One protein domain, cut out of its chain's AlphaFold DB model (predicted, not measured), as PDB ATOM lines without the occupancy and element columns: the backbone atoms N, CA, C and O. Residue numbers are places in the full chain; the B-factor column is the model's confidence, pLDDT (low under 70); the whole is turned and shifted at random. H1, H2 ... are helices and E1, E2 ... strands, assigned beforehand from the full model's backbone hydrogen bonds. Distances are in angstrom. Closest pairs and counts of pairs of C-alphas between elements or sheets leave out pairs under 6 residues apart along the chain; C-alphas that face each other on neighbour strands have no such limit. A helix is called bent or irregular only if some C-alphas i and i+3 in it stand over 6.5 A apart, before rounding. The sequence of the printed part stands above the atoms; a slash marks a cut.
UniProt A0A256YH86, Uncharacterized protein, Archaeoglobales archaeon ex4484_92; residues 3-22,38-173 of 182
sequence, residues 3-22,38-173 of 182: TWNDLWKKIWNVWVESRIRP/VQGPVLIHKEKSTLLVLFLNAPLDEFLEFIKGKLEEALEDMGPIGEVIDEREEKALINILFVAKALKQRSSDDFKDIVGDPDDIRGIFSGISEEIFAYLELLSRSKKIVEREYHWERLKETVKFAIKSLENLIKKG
ATOM      1  N   THR A   3      40.072  -9.042 -14.151       70.25
ATOM      2  CA  THR A   3      38.882  -9.096 -13.295       70.25
ATOM      3  C   THR A   3      38.714 -10.512 -12.733       70.25
ATOM      4  O   THR A   3      39.190 -11.479 -13.331       70.25
ATOM      5  N   TRP A   4      38.002 -10.656 -11.612       70.06
ATOM      6  CA  TRP A   4      37.662 -11.963 -11.033       70.06
ATOM      7  C   TRP A   4      37.041 -12.914 -12.076       70.06
ATOM      8  O   TRP A   4      37.421 -14.075 -12.164       70.06
ATOM      9  N   ASN A   5      36.153 -12.411 -12.937       71.81
ATOM     10  CA  ASN A   5      35.521 -13.206 -13.996       71.81
ATOM     11  C   ASN A   5      36.505 -13.674 -15.080       71.81
ATOM     12  O   ASN A   5      36.403 -14.806 -15.559       71.81
ATOM     13  N   ASP A   6      37.444 -12.816 -15.480       73.81
ATOM     14  CA  ASP A   6      38.467 -13.177 -16.466       73.81
ATOM     15  C   ASP A   6      39.454 -14.183 -15.887       73.81
ATOM     16  O   ASP A   6      39.861 -15.114 -16.588       73.81
ATOM     17  N   LEU A   7      39.779 -14.044 -14.597       73.38
ATOM     18  CA  LEU A   7      40.606 -15.011 -13.901       73.38
ATOM     19  C   LEU A   7      39.943 -16.388 -13.908       73.38
ATOM     20  O   LEU A   7      40.576 -17.338 -14.341       73.38
ATOM     21  N   TRP A   8      38.678 -16.528 -13.511       74.81
ATOM     22  CA  TRP A   8      38.048 -17.857 -13.467       74.81
ATOM     23  C   TRP A   8      37.961 -18.526 -14.833       74.81
ATOM     24  O   TRP A   8      38.230 -19.722 -14.949       74.81
ATOM     25  N   LYS A   9      37.665 -17.756 -15.888       75.12
ATOM     26  CA  LYS A   9      37.737 -18.266 -17.264       75.12
ATOM     27  C   LYS A   9      39.147 -18.729 -17.607       75.12
ATOM     28  O   LYS A   9      39.303 -19.785 -18.210       75.12
ATOM     29  N   LYS A  10      40.166 -17.950 -17.243       71.88
ATOM     30  CA  LYS A  10      41.565 -18.308 -17.472       71.88
ATOM     31  C   LYS A  10      41.912 -19.579 -16.704       71.88
ATOM     32  O   LYS A  10      42.241 -20.566 -17.350       71.88
ATOM     33  N   ILE A  11      41.752 -19.588 -15.379       70.50
ATOM     34  CA  ILE A  11      42.115 -20.711 -14.517       70.50
ATOM     35  C   ILE A  11      41.403 -21.989 -14.976       70.50
ATOM     36  O   ILE A  11      42.053 -23.023 -15.054       70.50
ATOM     37  N   TRP A  12      40.113 -21.971 -15.337       68.75
ATOM     38  CA  TRP A  12      39.420 -23.215 -15.719       68.75
ATOM     39  C   TRP A  12      39.811 -23.727 -17.113       68.75
ATOM     40  O   TRP A  12      39.718 -24.931 -17.357       68.75
ATOM     41  N   ASN A  13      40.314 -22.857 -17.994       67.19
ATOM     42  CA  ASN A  13      40.708 -23.203 -19.363       67.19
ATOM     43  C   ASN A  13      42.185 -23.622 -19.519       67.19
ATOM     44  O   ASN A  13      42.585 -23.996 -20.619       67.19
ATOM     45  N   VAL A  14      43.015 -23.566 -18.465       62.78
ATOM     46  CA  VAL A  14      44.464 -23.879 -18.567       62.78
ATOM     47  C   VAL A  14      44.766 -25.390 -18.623       62.78
ATOM     48  O   VAL A  14      45.890 -25.786 -18.932       62.78
ATOM     49  N   TRP A  15      43.784 -26.255 -18.360       66.06
ATOM     50  CA  TRP A  15      44.023 -27.678 -18.090       66.06
ATOM     51  C   TRP A  15      43.430 -28.581 -19.162       66.06
ATOM     52  O   TRP A  15      42.302 -28.375 -19.612       66.06
ATOM     53  N   VAL A  16      44.159 -29.645 -19.492       62.69
ATOM     54  CA  VAL A  16      43.665 -30.737 -20.334       62.69
ATOM     55  C   VAL A  16      43.624 -32.006 -19.498       62.69
ATOM     56  O   VAL A  16      44.650 -32.486 -19.019       62.69
ATOM     57  N   GLU A  17      42.424 -32.554 -19.332       60.94
ATOM     58  CA  GLU A  17      42.215 -33.860 -18.716       60.94
ATOM     59  C   GLU A  17      42.333 -34.918 -19.810       60.94
ATOM     60  O   GLU A  17      41.443 -35.068 -20.653       60.94
ATOM     61  N   SER A  18      43.462 -35.624 -19.853       53.06
ATOM     62  CA  SER A  18      43.613 -36.702 -20.823       53.06
ATOM     63  C   SER A  18      43.035 -37.993 -20.236       53.06
ATOM     64  O   SER A  18      43.388 -38.398 -19.130       53.06
ATOM     65  N   ARG A  19      42.130 -38.636 -20.980       51.09
ATOM     66  CA  ARG A  19      41.668 -40.003 -20.683       51.09
ATOM     67  C   ARG A  19      42.791 -40.993 -20.989       51.09
ATOM     68  O   ARG A  19      43.667 -40.661 -21.786       51.09
ATOM     69  N   ILE A  20      42.717 -42.201 -20.419       47.97
ATOM     70  CA  ILE A  20      43.600 -43.335 -20.745       47.97
ATOM     71  C   ILE A  20      43.757 -43.395 -22.268       47.97
ATOM     72  O   ILE A  20      42.810 -43.709 -22.989       47.97
ATOM     73  N   ARG A  21      44.930 -43.018 -22.773       44.97
ATOM     74  CA  ARG A  21      45.250 -43.101 -24.194       44.97
ATOM     75  C   ARG A  21      46.597 -43.789 -24.348       44.97
ATOM     76  O   ARG A  21      47.525 -43.468 -23.607       44.97
ATOM     77  N   PRO A  22      46.741 -44.673 -25.344       44.34
ATOM     78  CA  PRO A  22      48.047 -44.979 -25.895       44.34
ATOM     79  C   PRO A  22      48.588 -43.669 -26.483       44.34
ATOM     80  O   PRO A  22      48.118 -43.197 -27.519       44.34
ATOM     81  N   VAL A  38      54.241 -44.590 -19.543       50.47
ATOM     82  CA  VAL A  38      53.369 -44.837 -18.403       50.47
ATOM     83  C   VAL A  38      51.937 -44.682 -18.915       50.47
ATOM     84  O   VAL A  38      51.468 -43.572 -19.163       50.47
ATOM     85  N   GLN A  39      51.260 -45.805 -19.156       57.88
ATOM     86  CA  GLN A  39      49.836 -45.808 -19.466       57.88
ATOM     87  C   GLN A  39      49.088 -45.443 -18.189       57.88
ATOM     88  O   GLN A  39      49.220 -46.128 -17.178       57.88
ATOM     89  N   GLY A  40      48.317 -44.362 -18.217       63.12
ATOM     90  CA  GLY A  40      47.549 -43.964 -17.049       63.12
ATOM     91  C   GLY A  40      46.928 -42.580 -17.167       63.12
ATOM     92  O   GLY A  40      47.191 -41.855 -18.131       63.12
ATOM     93  N   PRO A  41      46.066 -42.224 -16.207       74.94
ATOM     94  CA  PRO A  41      45.511 -40.886 -16.119       74.94
ATOM     95  C   PRO A  41      46.620 -39.866 -15.824       74.94
ATOM     96  O   PRO A  41      47.495 -40.095 -14.984       74.94
ATOM     97  N   VAL A  42      46.587 -38.740 -16.539       80.62
ATOM     98  CA  VAL A  42      47.556 -37.647 -16.383       80.62
ATOM     99  C   VAL A  42      46.860 -36.297 -16.345       80.62
ATOM    100  O   VAL A  42      45.863 -36.075 -17.040       80.62
ATOM    101  N   LEU A  43      47.446 -35.380 -15.579       81.56
ATOM    102  CA  LEU A  43      47.028 -33.987 -15.518       81.56
ATOM    103  C   LEU A  43      48.161 -33.098 -16.031       81.56
ATOM    104  O   LEU A  43      49.286 -33.152 -15.531       81.56
ATOM    105  N   ILE A  44      47.856 -32.297 -17.050       77.12
ATOM    106  CA  ILE A  44      48.815 -31.403 -17.702       77.12
ATOM    107  C   ILE A  44      48.379 -29.967 -17.468       77.12
ATOM    108  O   ILE A  44      47.205 -29.628 -17.658       77.12
ATOM    109  N   HIS A  45      49.345 -29.116 -17.134       78.12
ATOM    110  CA  HIS A  45      49.123 -27.681 -17.100       78.12
ATOM    111  C   HIS A  45      50.264 -26.879 -17.657       78.12
ATOM    112  O   HIS A  45      51.436 -27.208 -17.498       78.12
ATOM    113  N   LYS A  46      49.878 -25.790 -18.309       71.81
ATOM    114  CA  LYS A  46      50.805 -24.839 -18.883       71.81
ATOM    115  C   LYS A  46      50.872 -23.601 -18.002       71.81
ATOM    116  O   LYS A  46      49.873 -22.905 -17.838       71.81
ATOM    117  N   GLU A  47      52.055 -23.295 -17.493       70.44
ATOM    118  CA  GLU A  47      52.339 -22.069 -16.755       70.44
ATOM    119  C   GLU A  47      53.328 -21.216 -17.540       70.44
ATOM    120  O   GLU A  47      54.508 -21.540 -17.600       70.44
ATOM    121  N   LYS A  48      52.867 -20.119 -18.154       73.00
ATOM    122  CA  LYS A  48      53.702 -19.237 -18.994       73.00
ATOM    123  C   LYS A  48      54.447 -20.050 -20.084       73.00
ATOM    124  O   LYS A  48      53.863 -20.341 -21.131       73.00
ATOM    125  N   SER A  49      55.696 -20.443 -19.829       70.75
ATOM    126  CA  SER A  49      56.571 -21.264 -20.686       70.75
ATOM    127  C   SER A  49      56.852 -22.681 -20.163       70.75
ATOM    128  O   SER A  49      57.491 -23.465 -20.860       70.75
ATOM    129  N   THR A  50      56.403 -23.013 -18.956       71.00
ATOM    130  CA  THR A  50      56.593 -24.314 -18.311       71.00
ATOM    131  C   THR A  50      55.378 -25.195 -18.555       71.00
ATOM    132  O   THR A  50      54.236 -24.735 -18.531       71.00
ATOM    133  N   LEU A  51      55.623 -26.480 -18.785       72.88
ATOM    134  CA  LEU A  51      54.583 -27.490 -18.854       72.88
ATOM    135  C   LEU A  51      54.778 -28.457 -17.687       72.88
ATOM    136  O   LEU A  51      55.762 -29.191 -17.639       72.88
ATOM    137  N   LEU A  52      53.844 -28.432 -16.745       76.38
ATOM    138  CA  LEU A  52      53.782 -29.377 -15.644       76.38
ATOM    139  C   LEU A  52      52.988 -30.605 -16.099       76.38
ATOM    140  O   LEU A  52      51.891 -30.473 -16.649       76.38
ATOM    141  N   VAL A  53      53.526 -31.792 -15.841       79.06
ATOM    142  CA  VAL A  53      52.857 -33.068 -16.108       79.06
ATOM    143  C   VAL A  53      52.873 -33.885 -14.835       79.06
ATOM    144  O   VAL A  53      53.934 -34.098 -14.254       79.06
ATOM    145  N   LEU A  54      51.703 -34.362 -14.424       84.31
ATOM    146  CA  LEU A  54      51.562 -35.280 -13.306       84.31
ATOM    147  C   LEU A  54      50.951 -36.592 -13.778       84.31
ATOM    148  O   LEU A  54      49.848 -36.611 -14.326       84.31
ATOM    149  N   PHE A  55      51.669 -37.682 -13.519       83.94
ATOM    150  CA  PHE A  55      51.194 -39.045 -13.717       83.94
ATOM    151  C   PHE A  55      50.461 -39.506 -12.462       83.94
ATOM    152  O   PHE A  55      51.063 -39.669 -11.403       83.94
ATOM    153  N   LEU A  56      49.147 -39.694 -12.559       86.06
ATOM    154  CA  LEU A  56      48.326 -39.998 -11.386       86.06
ATOM    155  C   LEU A  56      48.471 -41.451 -10.920       86.06
ATOM    156  O   LEU A  56      48.121 -41.754  -9.787       86.06
ATOM    157  N   ASN A  57      49.021 -42.326 -11.759       84.06
ATOM    158  CA  ASN A  57      49.389 -43.699 -11.413       84.06
ATOM    159  C   ASN A  57      50.822 -43.831 -10.865       84.06
ATOM    160  O   ASN A  57      51.300 -44.948 -10.675       84.06
ATOM    161  N   ALA A  58      51.522 -42.717 -10.629       85.94
ATOM    162  CA  ALA A  58      52.790 -42.743  -9.910       85.94
ATOM    163  C   ALA A  58      52.610 -43.381  -8.515       85.94
ATOM    164  O   ALA A  58      51.508 -43.291  -7.940       85.94
ATOM    165  N   PRO A  59      53.678 -43.986  -7.948       88.19
ATOM    166  CA  PRO A  59      53.663 -44.503  -6.587       88.19
ATOM    167  C   PRO A  59      53.030 -43.504  -5.619       88.19
ATOM    168  O   PRO A  59      53.291 -42.304  -5.690       88.19
ATOM    169  N   LEU A  60      52.175 -44.003  -4.725       90.50
ATOM    170  CA  LEU A  60      51.371 -43.158  -3.844       90.50
ATOM    171  C   LEU A  60      52.216 -42.146  -3.060       90.50
ATOM    172  O   LEU A  60      51.838 -40.984  -2.992       90.50
ATOM    173  N   ASP A  61      53.370 -42.555  -2.532       89.56
ATOM    174  CA  ASP A  61      54.253 -41.658  -1.778       89.56
ATOM    175  C   ASP A  61      54.756 -40.484  -2.639       89.56
ATOM    176  O   ASP A  61      54.660 -39.336  -2.215       89.56
ATOM    177  N   GLU A  62      55.206 -40.748  -3.873       89.56
ATOM    178  CA  GLU A  62      55.690 -39.711  -4.799       89.56
ATOM    179  C   GLU A  62      54.575 -38.727  -5.170       89.56
ATOM    180  O   GLU A  62      54.775 -37.513  -5.209       89.56
ATOM    181  N   PHE A  63      53.368 -39.243  -5.406       92.50
ATOM    182  CA  PHE A  63      52.203 -38.407  -5.671       92.50
ATOM    183  C   PHE A  63      51.818 -37.548  -4.466       92.50
ATOM    184  O   PHE A  63      51.546 -36.357  -4.626       92.50
ATOM    185  N   LEU A  64      51.795 -38.134  -3.265       94.94
ATOM    186  CA  LEU A  64      51.468 -37.419  -2.035       94.94
ATOM    187  C   LEU A  64      52.471 -36.293  -1.777       94.94
ATOM    188  O   LEU A  64      52.048 -35.179  -1.473       94.94
ATOM    189  N   GLU A  65      53.771 -36.555  -1.934       93.75
ATOM    190  CA  GLU A  65      54.824 -35.544  -1.795       93.75
ATOM    191  C   GLU A  65      54.660 -34.413  -2.814       93.75
ATOM    192  O   GLU A  65      54.673 -33.238  -2.439       93.75
ATOM    193  N   PHE A  66      54.419 -34.751  -4.083       93.12
ATOM    194  CA  PHE A  66      54.214 -33.765  -5.142       93.12
ATOM    195  C   PHE A  66      53.011 -32.855  -4.863       93.12
ATOM    196  O   PHE A  66      53.109 -31.627  -4.924       93.12
ATOM    197  N   ILE A  67      51.859 -33.453  -4.553       95.69
ATOM    198  CA  ILE A  67      50.612 -32.724  -4.312       95.69
ATOM    199  C   ILE A  67      50.701 -31.882  -3.042       95.69
ATOM    200  O   ILE A  67      50.257 -30.731  -3.037       95.69
ATOM    201  N   LYS A  68      51.314 -32.420  -1.984       97.12
ATOM    202  CA  LYS A  68      51.575 -31.673  -0.755       97.12
ATOM    203  C   LYS A  68      52.439 -30.443  -1.041       97.12
ATOM    204  O   LYS A  68      52.041 -29.348  -0.653       97.12
ATOM    205  N   GLY A  69      53.540 -30.601  -1.779       96.19
ATOM    206  CA  GLY A  69      54.417 -29.488  -2.149       96.19
ATOM    207  C   GLY A  69      53.680 -28.390  -2.922       96.19
ATOM    208  O   GLY A  69      53.847 -27.211  -2.633       96.19
ATOM    209  N   LYS A  70      52.771 -28.757  -3.837       95.19
ATOM    210  CA  LYS A  70      51.940 -27.777  -4.561       95.19
ATOM    211  C   LYS A  70      50.973 -27.011  -3.660       95.19
ATOM    212  O   LYS A  70      50.748 -25.823  -3.891       95.19
ATOM    213  N   LEU A  71      50.413 -27.662  -2.642       97.56
ATOM    214  CA  LEU A  71      49.584 -26.988  -1.641       97.56
ATOM    215  C   LEU A  71      50.405 -26.085  -0.716       97.56
ATOM    216  O   LEU A  71      49.928 -25.012  -0.363       97.56
ATOM    217  N   GLU A  72      51.617 -26.493  -0.332       97.94
ATOM    218  CA  GLU A  72      52.536 -25.668   0.464       97.94
ATOM    219  C   GLU A  72      52.948 -24.408  -0.309       97.94
ATOM    220  O   GLU A  72      52.772 -23.306   0.205       97.94
ATOM    221  N   GLU A  73      53.366 -24.554  -1.574       95.44
ATOM    222  CA  GLU A  73      53.649 -23.426  -2.475       95.44
ATOM    223  C   GLU A  73      52.440 -22.485  -2.594       95.44
ATOM    224  O   GLU A  73      52.578 -21.268  -2.492       95.44
ATOM    225  N   ALA A  74      51.238 -23.039  -2.799       95.50
ATOM    226  CA  ALA A  74      50.027 -22.230  -2.861       95.50
ATOM    227  C   ALA A  74      49.792 -21.465  -1.558       95.50
ATOM    228  O   ALA A  74      49.489 -20.279  -1.599       95.50
ATOM    229  N   LEU A  75      49.937 -22.125  -0.407       96.31
ATOM    230  CA  LEU A  75      49.685 -21.522   0.897       96.31
ATOM    231  C   LEU A  75      50.642 -20.360   1.199       96.31
ATOM    232  O   LEU A  75      50.218 -19.381   1.818       96.31
ATOM    233  N   GLU A  76      51.900 -20.456   0.765       95.31
ATOM    234  CA  GLU A  76      52.882 -19.367   0.843       95.31
ATOM    235  C   GLU A  76      52.481 -18.166  -0.024       95.31
ATOM    236  O   GLU A  76      52.628 -17.017   0.398       95.31
ATOM    237  N   ASP A  77      51.917 -18.433  -1.203       93.50
ATOM    238  CA  ASP A  77      51.437 -17.419  -2.143       93.50
ATOM    239  C   ASP A  77      50.041 -16.852  -1.763       93.50
ATOM    240  O   ASP A  77      49.603 -15.850  -2.332       93.50
ATOM    241  N   MET A  78      49.345 -17.429  -0.768       92.88
ATOM    242  CA  MET A  78      48.042 -16.949  -0.273       92.88
ATOM    243  C   MET A  78      48.175 -15.774   0.717       92.88
ATOM    244  O   MET A  78      48.092 -15.939   1.947       92.88
ATOM    245  N   GLY A  79      48.330 -14.569   0.166       87.38
ATOM    246  CA  GLY A  79      48.233 -13.294   0.888       87.38
ATOM    247  C   GLY A  79      46.795 -12.892   1.265       87.38
ATOM    248  O   GLY A  79      45.861 -13.669   1.065       87.38
ATOM    249  N   PRO A  80      46.595 -11.699   1.857       85.62
ATOM    250  CA  PRO A  80      45.269 -11.107   2.026       85.62
ATOM    251  C   PRO A  80      44.655 -10.785   0.664       85.62
ATOM    252  O   PRO A  80      45.300 -10.127  -0.144       85.62
ATOM    253  N   ILE A  81      43.412 -11.203   0.440       84.06
ATOM    254  CA  ILE A  81      42.753 -11.030  -0.854       84.06
ATOM    255  C   ILE A  81      42.213  -9.608  -1.042       84.06
ATOM    256  O   ILE A  81      41.525  -9.070  -0.175       84.06
ATOM    257  N   GLY A  82      42.512  -8.999  -2.190       75.44
ATOM    258  CA  GLY A  82      42.042  -7.660  -2.553       75.44
ATOM    259  C   GLY A  82      40.863  -7.637  -3.533       75.44
ATOM    260  O   GLY A  82      40.309  -8.658  -3.953       75.44
ATOM    261  N   GLU A  83      40.474  -6.431  -3.965       72.88
ATOM    262  CA  GLU A  83      39.513  -6.270  -5.068       72.88
ATOM    263  C   GLU A  83      40.071  -6.766  -6.410       72.88
ATOM    264  O   GLU A  83      39.311  -7.230  -7.266       72.88
ATOM    265  N   VAL A  84      41.394  -6.702  -6.569       77.38
ATOM    266  CA  VAL A  84      42.148  -7.160  -7.736       77.38
ATOM    267  C   VAL A  84      43.055  -8.302  -7.310       77.38
ATOM    268  O   VAL A  84      43.640  -8.236  -6.235       77.38
ATOM    269  N   ILE A  85      43.173  -9.306  -8.176       77.94
ATOM    270  CA  ILE A  85      44.015 -10.478  -7.947       77.94
ATOM    271  C   ILE A  85      45.373 -10.239  -8.585       77.94
ATOM    272  O   ILE A  85      45.453  -9.873  -9.769       77.94
ATOM    273  N   ASP A  86      46.424 -10.423  -7.803       84.31
ATOM    274  CA  ASP A  86      47.797 -10.331  -8.267       84.31
ATOM    275  C   ASP A  86      48.316 -11.664  -8.841       84.31
ATOM    276  O   ASP A  86      47.625 -12.683  -8.886       84.31
ATOM    277  N   GLU A  87      49.549 -11.657  -9.354       85.56
ATOM    278  CA  GLU A  87      50.137 -12.858  -9.958       85.56
ATOM    279  C   GLU A  87      50.389 -13.990  -8.948       85.56
ATOM    280  O   GLU A  87      50.402 -15.156  -9.348       85.56
ATOM    281  N   ARG A  88      50.600 -13.676  -7.662       89.25
ATOM    282  CA  ARG A  88      50.847 -14.682  -6.619       89.25
ATOM    283  C   ARG A  88      49.553 -15.381  -6.240       89.25
ATOM    284  O   ARG A  88      49.503 -16.604  -6.224       89.25
ATOM    285  N   GLU A  89      48.491 -14.620  -6.029       89.25
ATOM    286  CA  GLU A  89      47.164 -15.152  -5.718       89.25
ATOM    287  C   GLU A  89      46.602 -15.969  -6.890       89.25
ATOM    288  O   GLU A  89      46.026 -17.042  -6.687       89.25
ATOM    289  N   GLU A  90      46.823 -15.514  -8.131       87.75
ATOM    290  CA  GLU A  90      46.512 -16.298  -9.329       87.75
ATOM    291  C   GLU A  90      47.282 -17.631  -9.332       87.75
ATOM    292  O   GLU A  90      46.680 -18.687  -9.549       87.75
ATOM    293  N   LYS A  91      48.591 -17.607  -9.051       88.19
ATOM    294  CA  LYS A  91      49.419 -18.817  -8.960       88.19
ATOM    295  C   LYS A  91      48.941 -19.760  -7.852       88.19
ATOM    296  O   LYS A  91      48.835 -20.964  -8.089       88.19
ATOM    297  N   ALA A  92      48.579 -19.231  -6.683       92.25
ATOM    298  CA  ALA A  92      48.024 -20.014  -5.583       92.25
ATOM    299  C   ALA A  92      46.730 -20.728  -6.002       92.25
ATOM    300  O   ALA A  92      46.609 -21.940  -5.834       92.25
ATOM    301  N   LEU A  93      45.787 -20.009  -6.621       91.81
ATOM    302  CA  LEU A  93      44.528 -20.581  -7.108       91.81
ATOM    303  C   LEU A  93      44.740 -21.653  -8.188       91.81
ATOM    304  O   LEU A  93      44.052 -22.676  -8.184       91.81
ATOM    305  N   ILE A  94      45.700 -21.442  -9.094       89.44
ATOM    306  CA  ILE A  94      46.103 -22.415 -10.121       89.44
ATOM    307  C   ILE A  94      46.624 -23.698  -9.465       89.44
ATOM    308  O   ILE A  94      46.144 -24.783  -9.794       89.44
ATOM    309  N   ASN A  95      47.550 -23.581  -8.511       91.81
ATOM    310  CA  ASN A  95      48.107 -24.720  -7.782       91.81
ATOM    311  C   ASN A  95      47.032 -25.469  -6.975       91.81
ATOM    312  O   ASN A  95      46.966 -26.698  -7.022       91.81
ATOM    313  N   ILE A  96      46.146 -24.748  -6.282       94.88
ATOM    314  CA  ILE A  96      45.047 -25.338  -5.505       94.88
ATOM    315  C   ILE A  96      44.085 -26.102  -6.419       94.88
ATOM    316  O   ILE A  96      43.729 -27.244  -6.119       94.88
ATOM    317  N   LEU A  97      43.688 -25.514  -7.555       91.94
ATOM    318  CA  LEU A  97      42.827 -26.209  -8.509       91.94
ATOM    319  C   LEU A  97      43.513 -27.451  -9.073       91.94
ATOM    320  O   LEU A  97      42.876 -28.500  -9.179       91.94
ATOM    321  N   PHE A  98      44.782 -27.330  -9.469       90.94
ATOM    322  CA  PHE A  98      45.546 -28.452  -9.998       90.94
ATOM    323  C   PHE A  98      45.499 -29.640  -9.046       90.94
ATOM    324  O   PHE A  98      45.179 -30.757  -9.452       90.94
ATOM    325  N   VAL A  99      45.758 -29.371  -7.767       94.25
ATOM    326  CA  VAL A  99      45.704 -30.371  -6.710       94.25
ATOM    327  C   VAL A  99      44.304 -30.958  -6.579       94.25
ATOM    328  O   VAL A  99      44.163 -32.178  -6.601       94.25
ATOM    329  N   ALA A 100      43.261 -30.127  -6.505       95.25
ATOM    330  CA  ALA A 100      41.887 -30.614  -6.390       95.25
ATOM    331  C   ALA A 100      41.495 -31.520  -7.568       95.25
ATOM    332  O   ALA A 100      40.896 -32.576  -7.367       95.25
ATOM    333  N   LYS A 101      41.889 -31.161  -8.795       92.31
ATOM    334  CA  LYS A 101      41.681 -31.994  -9.987       92.31
ATOM    335  C   LYS A 101      42.459 -33.303  -9.920       92.31
ATOM    336  O   LYS A 101      41.887 -34.349 -10.212       92.31
ATOM    337  N   ALA A 102      43.730 -33.256  -9.530       92.12
ATOM    338  CA  ALA A 102      44.567 -34.445  -9.410       92.12
ATOM    339  C   ALA A 102      44.003 -35.428  -8.376       92.12
ATOM    340  O   ALA A 102      43.864 -36.613  -8.672       92.12
ATOM    341  N   LEU A 103      43.615 -34.926  -7.199       95.12
ATOM    342  CA  LEU A 103      42.993 -35.720  -6.140       95.12
ATOM    343  C   LEU A 103      41.664 -36.322  -6.604       95.12
ATOM    344  O   LEU A 103      41.483 -37.528  -6.474       95.12
ATOM    345  N   LYS A 104      40.790 -35.519  -7.224       93.62
ATOM    346  CA  LYS A 104      39.495 -35.979  -7.747       93.62
ATOM    347  C   LYS A 104      39.633 -37.053  -8.825       93.62
ATOM    348  O   LYS A 104      38.864 -38.006  -8.857       93.62
ATOM    349  N   GLN A 105      40.589 -36.895  -9.740       89.62
ATOM    350  CA  GLN A 105      40.830 -37.905 -10.768       89.62
ATOM    351  C   GLN A 105      41.395 -39.181 -10.151       89.62
ATOM    352  O   GLN A 105      40.895 -40.262 -10.441       89.62
ATOM    353  N   ARG A 106      42.388 -39.074  -9.265       90.62
ATOM    354  CA  ARG A 106      43.001 -40.240  -8.621       90.62
ATOM    355  C   ARG A 106      42.015 -40.993  -7.714       90.62
ATOM    356  O   ARG A 106      42.094 -42.213  -7.609       90.62
ATOM    357  N   SER A 107      41.047 -40.292  -7.119       93.25
ATOM    358  CA  SER A 107      39.962 -40.900  -6.344       93.25
ATOM    359  C   SER A 107      38.806 -41.439  -7.191       93.25
ATOM    360  O   SER A 107      37.972 -42.155  -6.645       93.25
ATOM    361  N   SER A 108      38.737 -41.145  -8.492       90.19
ATOM    362  CA  SER A 108      37.627 -41.574  -9.355       90.19
ATOM    363  C   SER A 108      37.556 -43.095  -9.502       90.19
ATOM    364  O   SER A 108      38.582 -43.771  -9.603       90.19
ATOM    365  N   ASP A 109      36.338 -43.637  -9.555       87.06
ATOM    366  CA  ASP A 109      36.109 -45.058  -9.849       87.06
ATOM    367  C   ASP A 109      36.596 -45.438 -11.254       87.06
ATOM    368  O   ASP A 109      37.081 -46.550 -11.447       87.06
ATOM    369  N   ASP A 110      36.587 -44.492 -12.199       84.62
ATOM    370  CA  ASP A 110      37.043 -44.696 -13.582       84.62
ATOM    371  C   ASP A 110      38.516 -45.132 -13.687       84.62
ATOM    372  O   ASP A 110      38.937 -45.676 -14.710       84.62
ATOM    373  N   PHE A 111      39.315 -44.867 -12.649       81.44
ATOM    374  CA  PHE A 111      40.752 -45.140 -12.633       81.44
ATOM    375  C   PHE A 111      41.190 -46.029 -11.466       81.44
ATOM    376  O   PHE A 111      42.396 -46.230 -11.290       81.44
ATOM    377  N   LYS A 112      40.241 -46.584 -10.695       84.69
ATOM    378  CA  LYS A 112      40.520 -47.386  -9.493       84.69
ATOM    379  C   LYS A 112      41.524 -48.507  -9.771       84.69
ATOM    380  O   LYS A 112      42.510 -48.634  -9.050       84.69
ATOM    381  N   ASP A 113      41.318 -49.249 -10.857       82.62
ATOM    382  CA  ASP A 113      42.152 -50.402 -11.222       82.62
ATOM    383  C   ASP A 113      43.539 -50.013 -11.759       82.62
ATOM    384  O   ASP A 113      44.455 -50.832 -11.766       82.62
ATOM    385  N   ILE A 114      43.710 -48.767 -12.211       82.88
ATOM    386  CA  ILE A 114      44.969 -48.268 -12.785       82.88
ATOM    387  C   ILE A 114      45.854 -47.654 -11.707       82.88
ATOM    388  O   ILE A 114      47.066 -47.851 -11.711       82.88
ATOM    389  N   VAL A 115      45.251 -46.875 -10.809       85.62
ATOM    390  CA  VAL A 115      45.965 -46.215  -9.714       85.62
ATOM    391  C   VAL A 115      46.251 -47.212  -8.589       85.62
ATOM    392  O   VAL A 115      47.335 -47.188  -8.013       85.62
ATOM    393  N   GLY A 116      45.297 -48.099  -8.285       84.12
ATOM    394  CA  GLY A 116      45.455 -49.125  -7.255       84.12
ATOM    395  C   GLY A 116      45.482 -48.585  -5.822       84.12
ATOM    396  O   GLY A 116      45.975 -49.268  -4.925       84.12
ATOM    397  N   ASP A 117      44.973 -47.371  -5.589       90.12
ATOM    398  CA  ASP A 117      44.911 -46.797  -4.246       90.12
ATOM    399  C   ASP A 117      43.831 -47.476  -3.382       90.12
ATOM    400  O   ASP A 117      42.720 -47.725  -3.865       90.12
ATOM    401  N   PRO A 118      44.103 -47.707  -2.085       91.00
ATOM    402  CA  PRO A 118      43.104 -48.150  -1.116       91.00
ATOM    403  C   PRO A 118      41.876 -47.227  -1.027       91.00
ATOM    404  O   PRO A 118      41.993 -46.003  -1.116       91.00
ATOM    405  N   ASP A 119      40.691 -47.801  -0.788       91.69
ATOM    406  CA  ASP A 119      39.423 -47.052  -0.760       91.69
ATOM    407  C   ASP A 119      39.361 -45.988   0.354       91.69
ATOM    408  O   ASP A 119      38.748 -44.939   0.165       91.69
ATOM    409  N   ASP A 120      40.035 -46.199   1.487       92.69
ATOM    410  CA  ASP A 120      40.136 -45.199   2.559       92.69
ATOM    411  C   ASP A 120      40.940 -43.964   2.121       92.69
ATOM    412  O   ASP A 120      40.552 -42.830   2.409       92.69
ATOM    413  N   ILE A 121      42.021 -44.171   1.369       93.81
ATOM    414  CA  ILE A 121      42.841 -43.094   0.799       93.81
ATOM    415  C   ILE A 121      42.065 -42.350  -0.287       93.81
ATOM    416  O   ILE A 121      42.026 -41.117  -0.283       93.81
ATOM    417  N   ARG A 122      41.372 -43.083  -1.164       94.31
ATOM    418  CA  ARG A 122      40.494 -42.496  -2.187       94.31
ATOM    419  C   ARG A 122      39.381 -41.653  -1.561       94.31
ATOM    420  O   ARG A 122      39.102 -40.564  -2.058       94.31
ATOM    421  N   GLY A 123      38.802 -42.099  -0.444       94.88
ATOM    422  CA  GLY A 123      37.818 -41.330   0.322       94.88
ATOM    423  C   GLY A 123      38.378 -40.004   0.852       94.88
ATOM    424  O   GLY A 123      37.728 -38.967   0.722       94.88
ATOM    425  N   ILE A 124      39.611 -40.011   1.375       96.06
ATOM    426  CA  ILE A 124      40.305 -38.785   1.812       96.06
ATOM    427  C   ILE A 124      40.530 -37.834   0.629       96.06
ATOM    428  O   ILE A 124      40.260 -36.640   0.741       96.06
ATOM    429  N   PHE A 125      40.996 -38.352  -0.509       96.94
ATOM    430  CA  PHE A 125      41.217 -37.555  -1.718       96.94
ATOM    431  C   PHE A 125      39.924 -36.931  -2.248       96.94
ATOM    432  O   PHE A 125      39.919 -35.736  -2.551       96.94
ATOM    433  N   SER A 126      38.828 -37.700  -2.295       96.94
ATOM    434  CA  SER A 126      37.512 -37.192  -2.705       96.94
ATOM    435  C   SER A 126      37.071 -36.050  -1.796       96.94
ATOM    436  O   SER A 126      36.826 -34.951  -2.291       96.94
ATOM    437  N   GLY A 127      37.094 -36.263  -0.474       97.50
ATOM    438  CA  GLY A 127      36.670 -35.259   0.504       97.50
ATOM    439  C   GLY A 127      37.469 -33.957   0.419       97.50
ATOM    440  O   GLY A 127      36.881 -32.881   0.358       97.50
ATOM    441  N   ILE A 128      38.802 -34.046   0.326       97.75
ATOM    442  CA  ILE A 128      39.658 -32.862   0.141       97.75
ATOM    443  C   ILE A 128      39.299 -32.134  -1.159       97.75
ATOM    444  O   ILE A 128      39.155 -30.911  -1.168       97.75
ATOM    445  N   SER A 129      39.176 -32.872  -2.265       97.00
ATOM    446  CA  SER A 129      38.910 -32.266  -3.568       97.00
ATOM    447  C   SER A 129      37.552 -31.560  -3.606       97.00
ATOM    448  O   SER A 129      37.473 -30.432  -4.086       97.00
ATOM    449  N   GLU A 130      36.506 -32.183  -3.062       97.38
ATOM    450  CA  GLU A 130      35.145 -31.643  -3.008       97.38
ATOM    451  C   GLU A 130      35.083 -30.349  -2.199       97.38
ATOM    452  O   GLU A 130      34.502 -29.366  -2.662       97.38
ATOM    453  N   GLU A 131      35.729 -30.317  -1.033       97.00
ATOM    454  CA  GLU A 131      35.751 -29.130  -0.179       97.00
ATOM    455  C   GLU A 131      36.499 -27.965  -0.848       97.00
ATOM    456  O   GLU A 131      36.003 -26.836  -0.871       97.00
ATOM    457  N   ILE A 132      37.648 -28.240  -1.478       97.00
ATOM    458  CA  ILE A 132      38.383 -27.228  -2.249       97.00
ATOM    459  C   ILE A 132      37.525 -26.704  -3.409       97.00
ATOM    460  O   ILE A 132      37.411 -25.489  -3.583       97.00
ATOM    461  N   PHE A 133      36.897 -27.587  -4.193       95.25
ATOM    462  CA  PHE A 133      36.036 -27.172  -5.303       95.25
ATOM    463  C   PHE A 133      34.866 -26.306  -4.832       95.25
ATOM    464  O   PHE A 133      34.570 -25.303  -5.483       95.25
ATOM    465  N   ALA A 134      34.246 -26.647  -3.699       95.31
ATOM    466  CA  ALA A 134      33.155 -25.865  -3.131       95.31
ATOM    467  C   ALA A 134      33.596 -24.429  -2.805       95.31
ATOM    468  O   ALA A 134      32.921 -23.472  -3.188       95.31
ATOM    469  N   TYR A 135      34.753 -24.244  -2.163       94.88
ATOM    470  CA  TYR A 135      35.241 -22.899  -1.840       94.88
ATOM    471  C   TYR A 135      35.743 -22.122  -3.058       94.88
ATOM    472  O   TYR A 135      35.503 -20.916  -3.141       94.88
ATOM    473  N   LEU A 136      36.365 -22.786  -4.037       92.69
ATOM    474  CA  LEU A 136      36.717 -22.156  -5.314       92.69
ATOM    475  C   LEU A 136      35.464 -21.669  -6.059       92.69
ATOM    476  O   LEU A 136      35.439 -20.558  -6.590       92.69
ATOM    477  N   GLU A 137      34.392 -22.464  -6.057       91.00
ATOM    478  CA  GLU A 137      33.114 -22.070  -6.643       91.00
ATOM    479  C   GLU A 137      32.491 -20.876  -5.905       91.00
ATOM    480  O   GLU A 137      32.058 -19.915  -6.549       91.00
ATOM    481  N   LEU A 138      32.488 -20.889  -4.569       92.19
ATOM    482  CA  LEU A 138      31.991 -19.775  -3.757       92.19
ATOM    483  C   LEU A 138      32.783 -18.485  -4.017       92.19
ATOM    484  O   LEU A 138      32.179 -17.438  -4.264       92.19
ATOM    485  N   LEU A 139      34.117 -18.562  -4.062       89.81
ATOM    486  CA  LEU A 139      34.978 -17.437  -4.441       89.81
ATOM    487  C   LEU A 139      34.623 -16.901  -5.830       89.81
ATOM    488  O   LEU A 139      34.537 -15.688  -6.019       89.81
ATOM    489  N   SER A 140      34.335 -17.787  -6.787       85.62
ATOM    490  CA  SER A 140      33.976 -17.379  -8.147       85.62
ATOM    491  C   SER A 140      32.662 -16.622  -8.270       85.62
ATOM    492  O   SER A 140      32.501 -15.781  -9.155       85.62
ATOM    493  N   ARG A 141      31.735 -16.880  -7.350       87.56
ATOM    494  CA  ARG A 141      30.401 -16.270  -7.337       87.56
ATOM    495  C   ARG A 141      30.310 -15.057  -6.410       87.56
ATOM    496  O   ARG A 141      29.311 -14.337  -6.457       87.56
ATOM    497  N   SER A 142      31.332 -14.823  -5.591       89.25
ATOM    498  CA  SER A 142      31.347 -13.778  -4.567       89.25
ATOM    499  C   SER A 142      31.385 -12.378  -5.174       89.25
ATOM    500  O   SER A 142      32.346 -11.970  -5.840       89.25
ATOM    501  N   LYS A 143      30.332 -11.600  -4.912       85.88
ATOM    502  CA  LYS A 143      30.179 -10.249  -5.474       85.88
ATOM    503  C   LYS A 143      30.759  -9.179  -4.561       85.88
ATOM    504  O   LYS A 143      31.241  -8.169  -5.068       85.88
ATOM    505  N   LYS A 144      30.731  -9.400  -3.246       89.19
ATOM    506  CA  LYS A 144      31.231  -8.454  -2.241       89.19
ATOM    507  C   LYS A 144      32.615  -8.863  -1.752       89.19
ATOM    508  O   LYS A 144      32.893 -10.053  -1.627       89.19
ATOM    509  N   ILE A 145      33.454  -7.881  -1.422       87.69
ATOM    510  CA  ILE A 145      34.806  -8.138  -0.906       87.69
ATOM    511  C   ILE A 145      34.779  -8.951   0.395       87.69
ATOM    512  O   ILE A 145      35.482  -9.944   0.489       87.69
ATOM    513  N   VAL A 146      33.864  -8.639   1.317       90.19
ATOM    514  CA  VAL A 146      33.721  -9.352   2.600       90.19
ATOM    515  C   VAL A 146      33.396 -10.840   2.410       90.19
ATOM    516  O   VAL A 146      33.893 -11.693   3.139       90.19
ATOM    517  N   GLU A 147      32.575 -11.176   1.407       91.56
ATOM    518  CA  GLU A 147      32.277 -12.574   1.062       91.56
ATOM    519  C   GLU A 147      33.531 -13.266   0.507       91.56
ATOM    520  O   GLU A 147      33.836 -14.392   0.898       91.56
ATOM    521  N   ARG A 148      34.295 -12.577  -0.354       90.56
ATOM    522  CA  ARG A 148      35.553 -13.108  -0.901       90.56
ATOM    523  C   ARG A 148      36.584 -13.352   0.189       90.56
ATOM    524  O   ARG A 148      37.143 -14.437   0.219       90.56
ATOM    525  N   GLU A 149      36.799 -12.391   1.082       93.06
ATOM    526  CA  GLU A 149      37.711 -12.526   2.225       93.06
ATOM    527  C   GLU A 149      37.337 -13.738   3.079       93.06
ATOM    528  O   GLU A 149      38.188 -14.572   3.381       93.06
ATOM    529  N   TYR A 150      36.046 -13.898   3.390       94.56
ATOM    530  CA  TYR A 150      35.569 -15.056   4.138       94.56
ATOM    531  C   TYR A 150      35.867 -16.377   3.415       94.56
ATOM    532  O   TYR A 150      36.456 -17.285   4.002       94.56
ATOM    533  N   HIS A 151      35.481 -16.508   2.143       94.81
ATOM    534  CA  HIS A 151      35.698 -17.748   1.393       94.81
ATOM    535  C   HIS A 151      37.181 -18.023   1.112       94.81
ATOM    536  O   HIS A 151      37.575 -19.183   1.026       94.81
ATOM    537  N   TRP A 152      38.004 -16.981   1.015       94.75
ATOM    538  CA  TRP A 152      39.448 -17.085   0.845       94.75
ATOM    539  C   TRP A 152      40.128 -17.630   2.091       94.75
ATOM    540  O   TRP A 152      40.902 -18.583   2.001       94.75
ATOM    541  N   GLU A 153      39.788 -17.092   3.263       95.38
ATOM    542  CA  GLU A 153      40.304 -17.607   4.531       95.38
ATOM    543  C   GLU A 153      39.832 -19.042   4.778       95.38
ATOM    544  O   GLU A 153      40.625 -19.887   5.189       95.38
ATOM    545  N   ARG A 154      38.581 -19.370   4.427       96.88
ATOM    546  CA  ARG A 154      38.108 -20.761   4.475       96.88
ATOM    547  C   ARG A 154      38.881 -21.676   3.538       96.88
ATOM    548  O   ARG A 154      39.319 -22.736   3.969       96.88
ATOM    549  N   LEU A 155      39.129 -21.253   2.298       97.00
ATOM    550  CA  LEU A 155      39.963 -22.017   1.373       97.00
ATOM    551  C   LEU A 155      41.372 -22.229   1.945       97.00
ATOM    552  O   LEU A 155      41.910 -23.330   1.866       97.00
ATOM    553  N   LYS A 156      41.953 -21.203   2.576       96.94
ATOM    554  CA  LYS A 156      43.264 -21.275   3.234       96.94
ATOM    555  C   LYS A 156      43.277 -22.290   4.380       96.94
ATOM    556  O   LYS A 156      44.242 -23.040   4.532       96.94
ATOM    557  N   GLU A 157      42.216 -22.339   5.184       97.31
ATOM    558  CA  GLU A 157      42.030 -23.357   6.225       97.31
ATOM    559  C   GLU A 157      41.902 -24.767   5.629       97.31
ATOM    560  O   GLU A 157      42.588 -25.683   6.094       97.31
ATOM    561  N   THR A 158      41.108 -24.936   4.570       97.88
ATOM    562  CA  THR A 158      40.957 -26.215   3.858       97.88
ATOM    563  C   THR A 158      42.290 -26.684   3.265       97.88
ATOM    564  O   THR A 158      42.642 -27.854   3.402       97.88
ATOM    565  N   VAL A 159      43.095 -25.786   2.687       98.06
ATOM    566  CA  VAL A 159      44.445 -26.102   2.185       98.06
ATOM    567  C   VAL A 159      45.358 -26.586   3.317       98.06
ATOM    568  O   VAL A 159      46.013 -27.620   3.180       98.06
ATOM    569  N   LYS A 160      45.363 -25.910   4.476       98.19
ATOM    570  CA  LYS A 160      46.131 -26.358   5.658       98.19
ATOM    571  C   LYS A 160      45.687 -27.740   6.139       98.19
ATOM    572  O   LYS A 160      46.522 -28.581   6.482       98.19
ATOM    573  N   PHE A 161      44.378 -27.980   6.176       97.38
ATOM    574  CA  PHE A 161      43.820 -29.277   6.545       97.38
ATOM    575  C   PHE A 161      44.228 -30.374   5.553       97.38
ATOM    576  O   PHE A 161      44.637 -31.461   5.974       97.38
ATOM    577  N   ALA A 162      44.178 -30.082   4.253       97.88
ATOM    578  CA  ALA A 162      44.607 -30.989   3.199       97.88
ATOM    579  C   ALA A 162      46.087 -31.362   3.362       97.88
ATOM    580  O   ALA A 162      46.395 -32.548   3.452       97.88
ATOM    581  N   ILE A 163      46.983 -30.379   3.527       98.19
ATOM    582  CA  ILE A 163      48.418 -30.614   3.777       98.19
ATOM    583  C   ILE A 163      48.608 -31.573   4.956       98.19
ATOM    584  O   ILE A 163      49.249 -32.613   4.814       98.19
ATOM    585  N   LYS A 164      47.987 -31.283   6.106       97.50
ATOM    586  CA  LYS A 164      48.089 -32.129   7.305       97.50
ATOM    587  C   LYS A 164      47.563 -33.550   7.072       97.50
ATOM    588  O   LYS A 164      48.114 -34.515   7.603       97.50
ATOM    589  N   SER A 165      46.493 -33.691   6.297       96.19
ATOM    590  CA  SER A 165      45.916 -34.994   5.951       96.19
ATOM    591  C   SER A 165      46.873 -35.812   5.084       96.19
ATOM    592  O   SER A 165      47.116 -36.981   5.389       96.19
ATOM    593  N   LEU A 166      47.495 -35.186   4.080       95.69
ATOM    594  CA  LEU A 166      48.508 -35.816   3.232       95.69
ATOM    595  C   LEU A 166      49.758 -36.203   4.039       95.69
ATOM    596  O   LEU A 166      50.248 -37.322   3.905       95.69
ATOM    597  N   GLU A 167      50.225 -35.356   4.960       94.81
ATOM    598  CA  GLU A 167      51.344 -35.698   5.856       94.81
ATOM    599  C   GLU A 167      51.074 -36.937   6.707       94.81
ATOM    600  O   GLU A 167      51.968 -37.754   6.939       94.81
ATOM    601  N   ASN A 168      49.845 -37.077   7.206       93.69
ATOM    602  CA  ASN A 168      49.464 -38.241   7.993       93.69
ATOM    603  C   ASN A 168      49.476 -39.518   7.147       93.69
ATOM    604  O   ASN A 168      49.871 -40.569   7.657       93.69
ATOM    605  N   LEU A 169      49.076 -39.436   5.874       92.88
ATOM    606  CA  LEU A 169      49.160 -40.554   4.933       92.88
ATOM    607  C   LEU A 169      50.613 -40.945   4.659       92.88
ATOM    608  O   LEU A 169      50.956 -42.115   4.825       92.88
ATOM    609  N   ILE A 170      51.475 -39.965   4.372       90.75
ATOM    610  CA  ILE A 170      52.913 -40.184   4.153       90.75
ATOM    611  C   ILE A 170      53.524 -40.903   5.364       90.75
ATOM    612  O   ILE A 170      54.123 -41.969   5.222       90.75
ATOM    613  N   LYS A 171      53.289 -40.390   6.583       88.50
ATOM    614  CA  LYS A 171      53.808 -40.982   7.834       88.50
ATOM    615  C   LYS A 171      53.303 -42.407   8.080       88.50
ATOM    616  O   LYS A 171      54.041 -43.234   8.625       88.50
ATOM    617  N   LYS A 172      52.046 -42.708   7.732       83.56
ATOM    618  CA  LYS A 172      51.490 -44.070   7.834       83.56
ATOM    619  C   LYS A 172      52.180 -45.021   6.852       83.56
ATOM    620  O   LYS A 172      52.562 -46.119   7.265       83.56
ATOM    621  N   GLY A 173      52.398 -44.583   5.611       73.44
ATOM    622  CA  GLY A 173      53.126 -45.341   4.589       73.44
ATOM    623  C   GLY A 173      54.563 -45.669   5.007       73.44
ATOM    624  O   GLY A 173      54.997 -46.817   4.888       73.44
TER     625      GLY A 173
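AT A GLANCE: This is residues 3 to 22 and 38 to 173 of the 182 residues of an uncharacterized protein of Archaeoglobales archaeon ex4484_92 (UniProt A0A256YH86). Four long helices, H2, H3, H5 and H6, make an up-and-down bundle, with a small sheet, E1, E2 and E3, covering one side of it over H3. H1 lies on that same side, before E1, and short H4 lies across one end of H3. The printed part has 156 residues, with six named helices and three named strands that follow along the chain as H1 E1 E2 E3 H2 H3 H4 H5 H6; the sheet's order is E1 - E2 - E3, all antiparallel. The class is mostly helix, and the whole is compact, with a radius of gyration of the C-alphas of 15.5 A and spans of 44 by 33 by 24 A.

HOW THE PARTS SIT: H1, residues 4 to 13, only just touches H3, residues 87 to 107, with 3 pairs of C-alphas within 8 A, the closest Ile 11 and Ile 94 at 6.2 A. E1, residues 15 to 18, and E2, residues 42 to 47, are antiparallel at 157 degrees, with no backbone N and O within hydrogen-bond range; C-alphas 15 and 45 face each other at 5.2 A. E2 and E3, residues 50 to 55, form a hairpin, with N 45 and O 52 at 2.9 A. H3 is on this sheet, over E2, at a height over the sheet of 9.8 A: two layers, a helix on one face of a sheet. H2, residues 60 to 77, and H3 form a helical hairpin at a shallow tilt of 24 degrees, with the C-alphas of Ala 74 and Ala 92 closest, 4.0 A apart. H4, residues 109 to 115, touches H3 only at the corner, only just, with 3 pairs; its closest C-alphas are Arg 106 and Val 115, 6.8 A apart. H5, residues 119 to 141, touches H3, closest at the C-alphas of Ala 100 and Ser 129, 4.4 A. H5 and H6, residues 145 to 173, form a helical hairpin at a shallow tilt of 14 degrees, closest at the C-alphas of Leu 139 and Arg 148, 5.6 A. H6 touches H2, closest at the C-alphas of Lys 68 and Ile 163, 5.6 A. Every O i to N i+4 pair is within hydrogen-bond range in H1, H2, H3, H5 and H6; irregular H4, with C-alphas 110 and 113 8.0 A apart, has 1 of 3, and 2 of 4 O i to N i+3 pairs.

IN THESE COORDINATES: H1 begins at C-alpha 4 (37.662, -11.963, -11.033). H2 is 25.8 A long, H3 30.0 A, H5 32.7 A and H6 41.8 A. H6 ends at C-alpha 173 (53.126, -45.341, 4.589).

THE WHOLE: Residues 23 to 37 are not printed; C-alphas 22 and 38 are 9.2 A apart across this cut. No link printed whole is long. Confidence is under 70 at residues 12 to 22 and 38 to 40.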